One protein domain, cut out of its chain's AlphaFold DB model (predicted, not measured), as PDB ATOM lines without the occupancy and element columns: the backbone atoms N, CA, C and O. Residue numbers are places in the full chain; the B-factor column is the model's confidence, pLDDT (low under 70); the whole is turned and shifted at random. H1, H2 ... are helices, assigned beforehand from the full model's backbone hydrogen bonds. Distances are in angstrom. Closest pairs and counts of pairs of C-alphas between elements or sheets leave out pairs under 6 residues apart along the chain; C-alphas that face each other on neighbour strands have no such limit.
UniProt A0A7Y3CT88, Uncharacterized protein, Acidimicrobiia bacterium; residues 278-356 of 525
ATOM      1  N   GLN A 278     262.114 200.826 206.071       93.69
ATOM      2  CA  GLN A 278     260.912 201.603 206.382       93.69
ATOM      3  C   GLN A 278     260.247 202.220 205.143       93.69
ATOM      4  O   GLN A 278     259.055 202.525 205.174       93.69
ATOM      5  N   ASP A 279     261.001 202.417 204.064       91.50
ATOM      6  CA  ASP A 279     260.493 202.916 202.794       91.50
ATOM      7  C   ASP A 279     260.152 201.737 201.881       91.50
ATOM      8  O   ASP A 279     259.011 201.609 201.436       91.50
ATOM      9  N   ASP A 280     261.093 200.812 201.693       91.69
ATOM     10  CA  ASP A 280     260.958 199.688 200.763       91.69
ATOM     11  C   ASP A 280     259.806 198.738 201.123       91.69
ATOM     12  O   ASP A 280     259.108 198.231 200.241       91.69
ATOM     13  N   MET A 281     259.560 198.510 202.418       91.94
ATOM     14  CA  MET A 281     258.509 197.594 202.870       91.94
ATOM     15  C   MET A 281     257.096 198.171 202.750       91.94
ATOM     16  O   MET A 281     256.129 197.407 202.729       91.94
ATOM     17  N   PHE A 282     256.950 199.497 202.717       92.50
ATOM     18  CA  PHE A 282     255.646 200.167 202.816       92.50
ATOM     19  C   PHE A 282     255.304 200.984 201.566       92.50
ATOM     20  O   PHE A 282     254.139 201.337 201.351       92.50
ATOM     21  N   TYR A 283     256.283 201.244 200.698       85.81
ATOM     22  CA  TYR A 283     256.065 201.933 199.438       85.81
ATOM     23  C   TYR A 283     255.137 201.134 198.512       85.81
ATOM     24  O   TYR A 283     255.322 199.945 198.262       85.81
ATOM     25  N   GLY A 284     254.107 201.800 197.985       86.31
ATOM     26  CA  GLY A 284     253.145 201.190 197.060       86.31
ATOM     27  C   GLY A 284     252.158 200.201 197.695       86.31
ATOM     28  O   GLY A 284     251.375 199.593 196.964       86.31
ATOM     29  N   MET A 285     252.161 200.050 199.022       93.88
ATOM     30  CA  MET A 285     251.187 199.217 199.728       93.88
ATOM     31  C   MET A 285     249.777 199.819 199.688       93.88
ATOM     32  O   MET A 285     249.582 201.016 199.456       93.88
ATOM     33  N   ASP A 286     248.776 198.967 199.919       93.69
ATOM     34  CA  ASP A 286     247.372 199.370 199.899       93.69
ATOM     35  C   ASP A 286     247.082 200.476 200.939       93.69
ATOM     36  O   ASP A 286     247.482 200.344 202.100       93.69
ATOM     37  N   PRO A 287     246.363 201.557 200.574       90.19
ATOM     38  CA  PRO A 287     246.090 202.662 201.490       90.19
ATOM     39  C   PRO A 287     245.330 202.277 202.764       90.19
ATOM     40  O   PRO A 287     245.532 202.929 203.787       90.19
ATOM     41  N   ALA A 288     244.461 201.258 202.731       90.19
ATOM     42  CA  ALA A 288     243.754 200.811 203.930       90.19
ATOM     43  C   ALA A 288     244.715 200.094 204.885       90.19
ATOM     44  O   ALA A 288     244.696 200.355 206.083       90.19
ATOM     45  N   TRP A 289     245.618 199.273 204.346       93.56
ATOM     46  CA  TRP A 289     246.666 198.643 205.146       93.56
ATOM     47  C   TRP A 289     247.650 199.671 205.721       93.56
ATOM     48  O   TRP A 289     248.003 199.606 206.896       93.56
ATOM     49  N   LEU A 290     248.037 200.681 204.935       93.56
ATOM     50  CA  LEU A 290     248.872 201.780 205.426       93.56
ATOM     51  C   LEU A 290     248.185 202.584 206.538       93.56
ATOM     52  O   LEU A 290     248.867 203.058 207.442       93.56
ATOM     53  N   ALA A 291     246.857 202.718 206.509       92.88
ATOM     54  CA  ALA A 291     246.115 203.353 207.595       92.88
ATOM     55  C   ALA A 291     246.214 202.549 208.905       92.88
ATOM     56  O   ALA A 291     246.407 203.152 209.959       92.88
ATOM     57  N   ASP A 292     246.169 201.214 208.840       93.44
ATOM     58  CA  ASP A 292     246.355 200.348 210.012       93.44
ATOM     59  C   ASP A 292     247.784 200.452 210.571       93.44
ATOM     60  O   ASP A 292     247.982 200.575 211.781       93.44
ATOM     61  N   VAL A 293     248.797 200.479 209.694       95.56
ATOM     62  CA  VAL A 293     250.198 200.692 210.096       95.56
ATOM     63  C   VAL A 293     250.360 202.052 210.775       95.56
ATOM     64  O   VAL A 293     250.935 202.143 211.858       95.56
ATOM     65  N   LYS A 294     249.816 203.119 210.182       95.44
ATOM     66  CA  LYS A 294     249.854 204.463 210.771       95.44
ATOM     67  C   LYS A 294     249.099 204.544 212.093       95.44
ATOM     68  O   LYS A 294     249.545 205.254 212.988       95.44
ATOM     69  N   ALA A 295     247.996 203.818 212.251       93.75
ATOM     70  CA  ALA A 295     247.304 203.728 213.530       93.75
ATOM     71  C   ALA A 295     248.210 203.101 214.602       93.75
ATOM     72  O   ALA A 295     248.331 203.661 215.688       93.75
ATOM     73  N   ALA A 296     248.932 202.025 214.276       92.25
ATOM     74  CA  ALA A 296     249.898 201.419 215.194       92.25
ATOM     75  C   ALA A 296     251.055 202.373 215.550       92.25
ATOM     76  O   ALA A 296     251.453 202.461 216.709       92.25
ATOM     77  N   LEU A 297     251.569 203.135 214.579       94.75
ATOM     78  CA  LEU A 297     252.599 204.155 214.820       94.75
ATOM     79  C   LEU A 297     252.080 205.320 215.686       94.75
ATOM     80  O   LEU A 297     252.811 205.855 216.523       94.75
ATOM     81  N   LEU A 298     250.819 205.718 215.499       94.00
ATOM     82  CA  LEU A 298     250.165 206.738 216.317       94.00
ATOM     83  C   LEU A 298     249.987 206.247 217.756       94.00
ATOM     84  O   LEU A 298     250.302 206.975 218.695       94.00
ATOM     85  N   GLU A 299     249.515 205.013 217.935       89.62
ATOM     86  CA  GLU A 299     249.372 204.380 219.248       89.62
ATOM     87  C   GLU A 299     250.725 204.229 219.951       89.62
ATOM     88  O   GLU A 299     250.823 204.504 221.146       89.62
ATOM     89  N   ALA A 300     251.779 203.890 219.203       88.94
ATOM     90  CA  ALA A 300     253.162 203.857 219.678       88.94
ATOM     91  C   ALA A 300     253.732 205.241 220.036       88.94
ATOM     92  O   ALA A 300     254.816 205.330 220.615       88.94
ATOM     93  N   GLY A 301     253.026 206.325 219.702       90.69
ATOM     94  CA  GLY A 301     253.442 207.696 219.982       90.69
ATOM     95  C   GLY A 301     254.638 208.167 219.152       90.69
ATOM     96  O   GLY A 301     255.283 209.146 219.531       90.69
ATOM     97  N   VAL A 302     254.952 207.485 218.043       93.44
ATOM     98  CA  VAL A 302     256.075 207.842 217.155       93.44
ATOM     99  C   VAL A 302     255.661 208.773 216.016       93.44
ATOM    100  O   VAL A 302     256.512 209.441 215.438       93.44
ATOM    101  N   ILE A 303     254.358 208.882 215.739       93.50
ATOM    102  CA  ILE A 303     253.785 209.891 214.838       93.50
ATOM    103  C   ILE A 303     252.621 210.630 215.512       93.50
ATOM    104  O   ILE A 303     252.024 210.142 216.468       93.50
ATOM    105  N   GLY A 304     252.290 211.826 215.016       89.50
ATOM    106  CA  GLY A 304     251.150 212.617 215.501       89.50
ATOM    107  C   GLY A 304     249.848 212.357 214.735       89.50
ATOM    108  O   GLY A 304     249.867 211.844 213.617       89.50
ATOM    109  N   GLU A 305     248.707 212.791 215.291       87.69
ATOM    110  CA  GLU A 305     247.369 212.612 214.683       87.69
ATOM    111  C   GLU A 305     247.279 213.160 213.243       87.69
ATOM    112  O   GLU A 305     246.612 212.574 212.394       87.69
ATOM    113  N   GLY A 306     247.973 214.267 212.948       88.44
ATOM    114  CA  GLY A 306     248.010 214.848 211.600       88.44
ATOM    115  C   GLY A 306     248.735 213.968 210.577       88.44
ATOM    116  O   GLY A 306     248.283 213.839 209.441       88.44
ATOM    117  N   GLU A 307     249.818 213.311 210.990       90.31
ATOM    118  CA  GLU A 307     250.563 212.383 210.135       90.31
ATOM    119  C   GLU A 307     249.770 211.088 209.914       90.31
ATOM    120  O   GLU A 307     249.666 210.598 208.788       90.31
ATOM    121  N   ALA A 308     249.113 210.589 210.964       90.12
ATOM    122  CA  ALA A 308     248.243 209.420 210.879       90.12
ATOM    123  C   ALA A 308     247.054 209.633 209.922       90.12
ATOM    124  O   ALA A 308     246.652 208.710 209.218       90.12
ATOM    125  N   ALA A 309     246.521 210.857 209.854       89.69
ATOM    126  CA  ALA A 309     245.444 211.226 208.937       89.69
ATOM    127  C   ALA A 309     245.912 211.480 207.490       89.69
ATOM    128  O   ALA A 309     245.077 211.637 206.595       89.69
ATOM    129  N   THR A 310     247.224 211.550 207.245       88.88
ATOM    130  CA  THR A 310     247.762 211.851 205.916       88.88
ATOM    131  C   THR A 310     247.614 210.633 204.994       88.88
ATOM    132  O   THR A 310     248.050 209.541 205.372       88.88
ATOM    133  N   PRO A 311     247.034 210.783 203.785       87.62
ATOM    134  CA  PRO A 311     246.893 209.678 202.842       87.62
ATOM    135  C   PRO A 311     248.247 209.129 202.373       87.62
ATOM    136  O   PRO A 311     249.139 209.901 202.030       87.62
ATOM    137  N   GLY A 312     248.361 207.801 202.273       90.94
ATOM    138  CA  GLY A 312     249.546 207.125 201.726       90.94
ATOM    139  C   GLY A 312     250.764 207.150 202.651       90.94
ATOM    140  O   GLY A 312     250.701 207.667 203.760       90.94
ATOM    141  N   TRP A 313     251.877 206.564 202.215       95.38
ATOM    142  CA  TRP A 313     253.124 206.550 202.984       95.38
ATOM    143  C   TRP A 313     253.862 207.883 202.821       95.38
ATOM    144  O   TRP A 313     254.058 208.340 201.695       95.38
ATOM    145  N   SER A 314     254.222 208.531 203.928       94.31
ATOM    146  CA  SER A 314     254.904 209.831 203.934       94.31
ATOM    147  C   SER A 314     256.237 209.736 204.678       94.31
ATOM    148  O   SER A 314     256.456 208.786 205.426       94.31
ATOM    149  N   ILE A 315     257.088 210.757 204.536       91.44
ATOM    150  CA  ILE A 315     258.360 210.872 205.265       91.44
ATOM    151  C   ILE A 315     258.138 210.769 206.782       91.44
ATOM    152  O   ILE A 315     258.855 210.039 207.451       91.44
ATOM    153  N   GLY A 316     257.096 211.406 207.329       91.56
ATOM    154  CA  GLY A 316     256.808 211.318 208.765       91.56
ATOM    155  C   GLY A 316     256.413 209.904 209.211       91.56
ATOM    156  O   GLY A 316     256.720 209.495 210.328       91.56
ATOM    157  N   SER A 317     255.764 209.137 208.330       95.12
ATOM    158  CA  SER A 317     255.451 207.725 208.580       95.12
ATOM    159  C   SER A 317     256.701 206.843 208.497       95.12
ATOM    160  O   SER A 317     256.871 205.963 209.339       95.12
ATOM    161  N   ALA A 318     257.582 207.111 207.528       95.56
ATOM    162  CA  ALA A 318     258.866 206.433 207.379       95.56
ATOM    163  C   ALA A 318     259.774 206.678 208.595       95.56
ATOM    164  O   ALA A 318     260.255 205.720 209.196       95.56
ATOM    165  N   ASP A 319     259.915 207.932 209.036       94.00
ATOM    166  CA  ASP A 319     260.683 208.299 210.230       94.00
ATOM    167  C   ASP A 319     260.139 207.591 211.482       94.00
ATOM    168  O   ASP A 319     260.894 206.997 212.254       94.00
ATOM    169  N   GLY A 320     258.812 207.592 211.668       94.06
ATOM    170  CA  GLY A 320     258.167 206.884 212.775       94.06
ATOM    171  C   GLY A 320     258.410 205.372 212.734       94.06
ATOM    172  O   GLY A 320     258.690 204.759 213.765       94.06
ATOM    173  N   MET A 321     258.346 204.769 211.546       97.31
ATOM    174  CA  MET A 321     258.618 203.346 211.355       97.31
ATOM    175  C   MET A 321     260.093 203.000 211.583       97.31
ATOM    176  O   MET A 321     260.366 201.968 212.188       97.31
ATOM    177  N   SER A 322     261.035 203.866 211.197       95.44
ATOM    178  CA  SER A 322     262.465 203.681 211.487       95.44
ATOM    179  C   SER A 322     262.708 203.540 212.989       95.44
ATOM    180  O   SER A 322     263.402 202.626 213.416       95.44
ATOM    181  N   VAL A 323     262.067 204.382 213.811       94.38
ATOM    182  CA  VAL A 323     262.173 204.295 215.279       94.38
ATOM    183  C   VAL A 323     261.642 202.957 215.801       94.38
ATOM    184  O   VAL A 323     262.245 202.342 216.685       94.38
ATOM    185  N   VAL A 324     260.516 202.483 215.260       95.25
ATOM    186  CA  VAL A 324     259.931 201.190 215.641       95.25
ATOM    187  C   VAL A 324     260.827 200.028 215.212       95.25
ATOM    188  O   VAL A 324     261.015 199.094 215.989       95.25
ATOM    189  N   MET A 325     261.400 200.080 214.012       95.25
ATOM    190  CA  MET A 325     262.317 199.066 213.488       95.25
ATOM    191  C   MET A 325     263.635 199.016 214.263       95.25
ATOM    192  O   MET A 325     264.097 197.926 214.595       95.25
ATOM    193  N   ASP A 326     264.194 200.164 214.647       89.69
ATOM    194  CA  ASP A 326     265.367 200.229 215.523       89.69
ATOM    195  C   ASP A 326     265.068 199.590 216.885       89.69
ATOM    196  O   ASP A 326     265.862 198.805 217.414       89.69
ATOM    197  N   ARG A 327     263.879 199.861 217.439       90.00
ATOM    198  CA  ARG A 327     263.426 199.221 218.678       90.00
ATOM    199  C   ARG A 327     263.232 197.715 218.501       90.00
ATOM    200  O   ARG A 327     263.577 196.955 219.404       90.00
ATOM    201  N   ALA A 328     262.712 197.287 217.356       91.56
ATOM    202  CA  ALA A 328     262.508 195.887 217.013       91.56
ATOM    203  C   ALA A 328     263.841 195.127 216.920       91.56
ATOM    204  O   ALA A 328     263.994 194.092 217.568       91.56
ATOM    205  N   ASN A 329     264.832 195.707 216.237       88.94
ATOM    206  CA  ASN A 329     266.204 195.201 216.170       88.94
ATOM    207  C   ASN A 329     266.829 195.071 217.562       88.94
ATOM    208  O   ASN A 329     267.393 194.034 217.897       88.94
ATOM    209  N   HIS A 330     266.698 196.108 218.396       84.88
ATOM    210  CA  HIS A 330     267.260 196.106 219.746       84.88
ATOM    211  C   HIS A 330     266.657 195.011 220.641       84.88
ATOM    212  O   HIS A 330     267.339 194.454 221.501       84.88
ATOM    213  N   LEU A 331     265.372 194.708 220.454       81.31
ATOM    214  CA  LEU A 331     264.649 193.714 221.246       81.31
ATOM    215  C   LEU A 331     264.677 192.303 220.633       81.31
ATOM    216  O   LEU A 331     264.272 191.359 221.309       81.31
ATOM    217  N   GLY A 332     265.134 192.150 219.385       85.62
ATOM    218  CA  GLY A 332     265.072 190.887 218.647       85.62
ATOM    219  C   GLY A 332     263.637 190.444 218.328       85.62
ATOM    220  O   GLY A 332     263.340 189.251 218.362       85.62
ATOM    221  N   VAL A 333     262.733 191.395 218.067       89.44
ATOM    222  CA  VAL A 333     261.294 191.164 217.815       89.44
ATOM    223  C   VAL A 333     260.861 191.770 216.480       89.44
ATOM    224  O   VAL A 333     261.617 192.498 215.846       89.44
ATOM    225  N   THR A 334     259.641 191.483 216.029       94.12
ATOM    226  CA  THR A 334     259.070 192.114 214.824       94.12
ATOM    227  C   THR A 334     258.699 193.582 215.059       94.12
ATOM    228  O   THR A 334     258.432 193.993 216.190       94.12
ATOM    229  N   TRP A 335     258.617 194.387 213.992       94.25
ATOM    230  CA  TRP A 335     258.196 195.789 214.101       94.25
ATOM    231  C   TRP A 335     256.790 195.925 214.710       94.25
ATOM    232  O   TRP A 335     256.543 196.860 215.465       94.25
ATOM    233  N   GLN A 336     255.878 194.975 214.463       95.19
ATOM    234  CA  GLN A 336     254.541 194.975 215.066       95.19
ATOM    235  C   GLN A 336     254.597 194.758 216.582       95.19
ATOM    236  O   GLN A 336     253.904 195.443 217.334       95.19
ATOM    237  N   GLU A 337     255.428 193.816 217.039       89.44
ATOM    238  CA  GLU A 337     255.638 193.563 218.468       89.44
ATOM    239  C   GLU A 337     256.290 194.776 219.143       89.44
ATOM    240  O   GLU A 337     255.837 195.203 220.205       89.44
ATOM    241  N   ALA A 338     257.290 195.389 218.502       89.75
ATOM    242  CA  ALA A 338     257.918 196.615 218.989       89.75
ATOM    243  C   ALA A 338     256.924 197.784 219.069       89.75
ATOM    244  O   ALA A 338     256.855 198.446 220.106       89.75
ATOM    245  N   ALA A 339     256.104 197.997 218.034       91.31
ATOM    246  CA  ALA A 339     255.055 199.016 218.031       91.31
ATOM    247  C   ALA A 339     254.050 198.792 219.169       91.31
ATOM    248  O   ALA A 339     253.712 199.735 219.879       91.31
ATOM    249  N   GLY A 340     253.626 197.546 219.405       87.94
ATOM    250  CA  GLY A 340     252.729 197.199 220.511       87.94
ATOM    251  C   GLY A 340     253.340 197.461 221.893       87.94
ATOM    252  O   GLY A 340     252.668 197.997 222.777       87.94
ATOM    253  N   ILE A 341     254.626 197.146 222.081       82.31
ATOM    254  CA  ILE A 341     255.362 197.460 223.315       82.31
ATOM    255  C   ILE A 341     255.421 198.977 223.523       82.31
ATOM    256  O   ILE A 341     255.096 199.464 224.608       82.31
ATOM    257  N   MET A 342     255.784 199.728 222.482       87.75
ATOM    258  CA  MET A 342     255.847 201.188 222.531       87.75
ATOM    259  C   MET A 342     254.470 201.808 222.799       87.75
ATOM    260  O   MET A 342     254.363 202.718 223.618       87.75
ATOM    261  N   ALA A 343     253.404 201.271 222.203       84.06
ATOM    262  CA  ALA A 343     252.034 201.719 222.434       84.06
ATOM    263  C   ALA A 343     251.591 201.492 223.880       84.06
ATOM    264  O   ALA A 343     251.021 202.383 224.513       84.06
ATOM    265  N   HIS A 344     251.919 200.332 224.452       79.06
ATOM    266  CA  HIS A 344     251.666 200.072 225.865       79.06
ATOM    267  C   HIS A 344     252.402 201.089 226.751       79.06
ATOM    268  O   HIS A 344     251.781 201.722 227.605       79.06
ATOM    269  N   GLN A 345     253.694 201.320 226.508       76.56
ATOM    270  CA  GLN A 345     254.496 202.297 227.253       76.56
ATOM    271  C   GLN A 345     253.954 203.724 227.130       76.56
ATOM    272  O   GLN A 345     253.905 204.459 228.123       76.56
ATOM    273  N   PHE A 346     253.512 204.106 225.933       71.88
ATOM    274  CA  PHE A 346     252.884 205.394 225.675       71.88
ATOM    275  C   PHE A 346     251.544 205.520 226.412       71.88
ATOM    276  O   PHE A 346     251.303 206.521 227.080       71.88
ATOM    277  N   SER A 347     250.708 204.481 226.408       71.56
ATOM    278  CA  SER A 347     249.427 204.487 227.127       71.56
ATOM    279  C   SER A 347     249.599 204.564 228.653       71.56
ATOM    280  O   SER A 347     248.897 205.312 229.337       71.56
ATOM    281  N   VAL A 348     250.584 203.850 229.210       68.12
ATOM    282  CA  VAL A 348     250.944 203.935 230.633       68.12
ATOM    283  C   VAL A 348     251.447 205.341 230.952       68.12
ATOM    284  O   VAL A 348     251.090 205.910 231.985       68.12
ATOM    285  N   ALA A 349     252.216 205.946 230.044       63.28
ATOM    286  CA  ALA A 349     252.674 207.320 230.177       63.28
ATOM    287  C   ALA A 349     251.538 208.325 230.288       63.28
ATOM    288  O   ALA A 349     251.550 209.149 231.205       63.28
ATOM    289  N   THR A 350     250.576 208.251 229.377       63.88
ATOM    290  CA  THR A 350     249.437 209.167 229.347       63.88
ATOM    291  C   THR A 350     248.538 208.964 230.564       63.88
ATOM    292  O   THR A 350     248.189 209.934 231.229       63.88
ATOM    293  N   ASN A 351     248.268 207.715 230.955       66.75
ATOM    294  CA  ASN A 351     247.422 207.405 232.112       66.75
ATOM    295  C   ASN A 351     248.044 207.858 233.450       66.75
ATOM    296  O   ASN A 351     247.339 208.303 234.360       66.75
ATOM    297  N   LEU A 352     249.373 207.782 233.584       59.97
ATOM    298  CA  LEU A 352     250.083 208.304 234.757       59.97
ATOM    299  C   LEU A 352     250.022 209.835 234.833       59.97
ATOM    300  O   LEU A 352     249.901 210.389 235.923       59.97
ATOM    301  N   LEU A 353     250.062 210.522 233.690       56.72
ATOM    302  CA  LEU A 353     249.947 211.982 233.632       56.72
ATOM    303  C   LEU A 353     248.520 212.446 233.961       56.72
ATOM    304  O   LEU A 353     248.346 213.407 234.712       56.72
ATOM    305  N   ASP A 354     247.509 211.713 233.488       53.97
ATOM    306  CA  ASP A 354     246.102 211.997 233.783       53.97
ATOM    307  C   ASP A 354     245.740 211.721 235.254       53.97
ATOM    308  O   ASP A 354     245.004 212.491 235.877       53.97
ATOM    309  N   SER A 355     246.293 210.660 235.856       51.53
ATOM    310  CA  SER A 355     246.013 210.301 237.257       51.53
ATOM    311  C   SER A 355     246.651 211.242 238.289       51.53
ATOM    312  O   SER A 355     246.152 211.340 239.410       51.53
ATOM    313  N   GLN A 356     247.686 212.007 237.918       48.34
ATOM    314  CA  GLN A 356     248.291 213.031 238.784       48.34
ATOM    315  C   GLN A 356     247.515 214.359 238.831       48.34
ATOM    316  O   GLN A 356     247.980 215.327 239.434       48.34
TER     317      GLN A 356
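AT A GLANCE: This is residues 278 to 356 of the 525 residues of an uncharacterized protein of Acidimicrobiia bacterium (UniProt A0A7Y3CT88). What does one see first? A small body of three helices, H1, H3 and H4, set at steep angles to one another, from which the last part of H4, residues 348 to 355, sticks out with Gln 356 as an arm. H3 and H4 make a corner, H1 meets both, and short H2 packs on H1. What is it made of? The printed part has 79 residues with four named helices, H1 to H4 in order, and no named strand: all helix. It is compact, with a radius of gyration of the C-alphas of 12.7 A, and spans 43 by 30 by 17 A.

HOW THE PARTS SIT: What does the longest helix touch? H4, residues 335 to 355, touches H3, residues 315 to 331, about perpendicular at 81 degrees; the closest C-alphas, of Ala 328 and Ala 338, are 5.1 A apart. H4 touches H1, residues 287 to 299, at a steep tilt of 46 degrees, the same way, with the C-alphas of Glu 299 and Ala 343 closest at 4.9 A. What else touches H1? H3 does, at a steep tilt of 62 degrees, the closest C-alphas being those of Leu 297 and Gly 320 at 6.5 A. H2, residues 305 to 308, touches H1, with the C-alphas of Lys 294 and Ala 308 closest at 5.2 A; it is apart from H4 and touches H3 only at the corner, only just, with 3 pairs of C-alphas within 8 A, the closest being those of Glu 307 and Gly 316 at 6.5 A. How do the backbones run? Every O i to N i+4 pair is within hydrogen-bond range in H1, H3 and H4; H2 is too short for such a pair.

IN THESE COORDINATES: Where does H1 begin? C-alpha 287 is at (246.090, 202.662, 201.490), and H1 is 18.1 A long. How long are the others? H2 measures 5.0 A, H3 24.3 A and H4 29.9 A, ending with C-alpha 355 at (246.013, 210.301, 237.257).

THE WHOLE: How far does it reach? The two C-alphas farthest apart, of Gly 284 and Gln 356, are 43.6 A apart. Are there cuts or long links? The printed part has no cut and no long link. Where is confidence low? Residues 348 to 356 have pLDDT under 70.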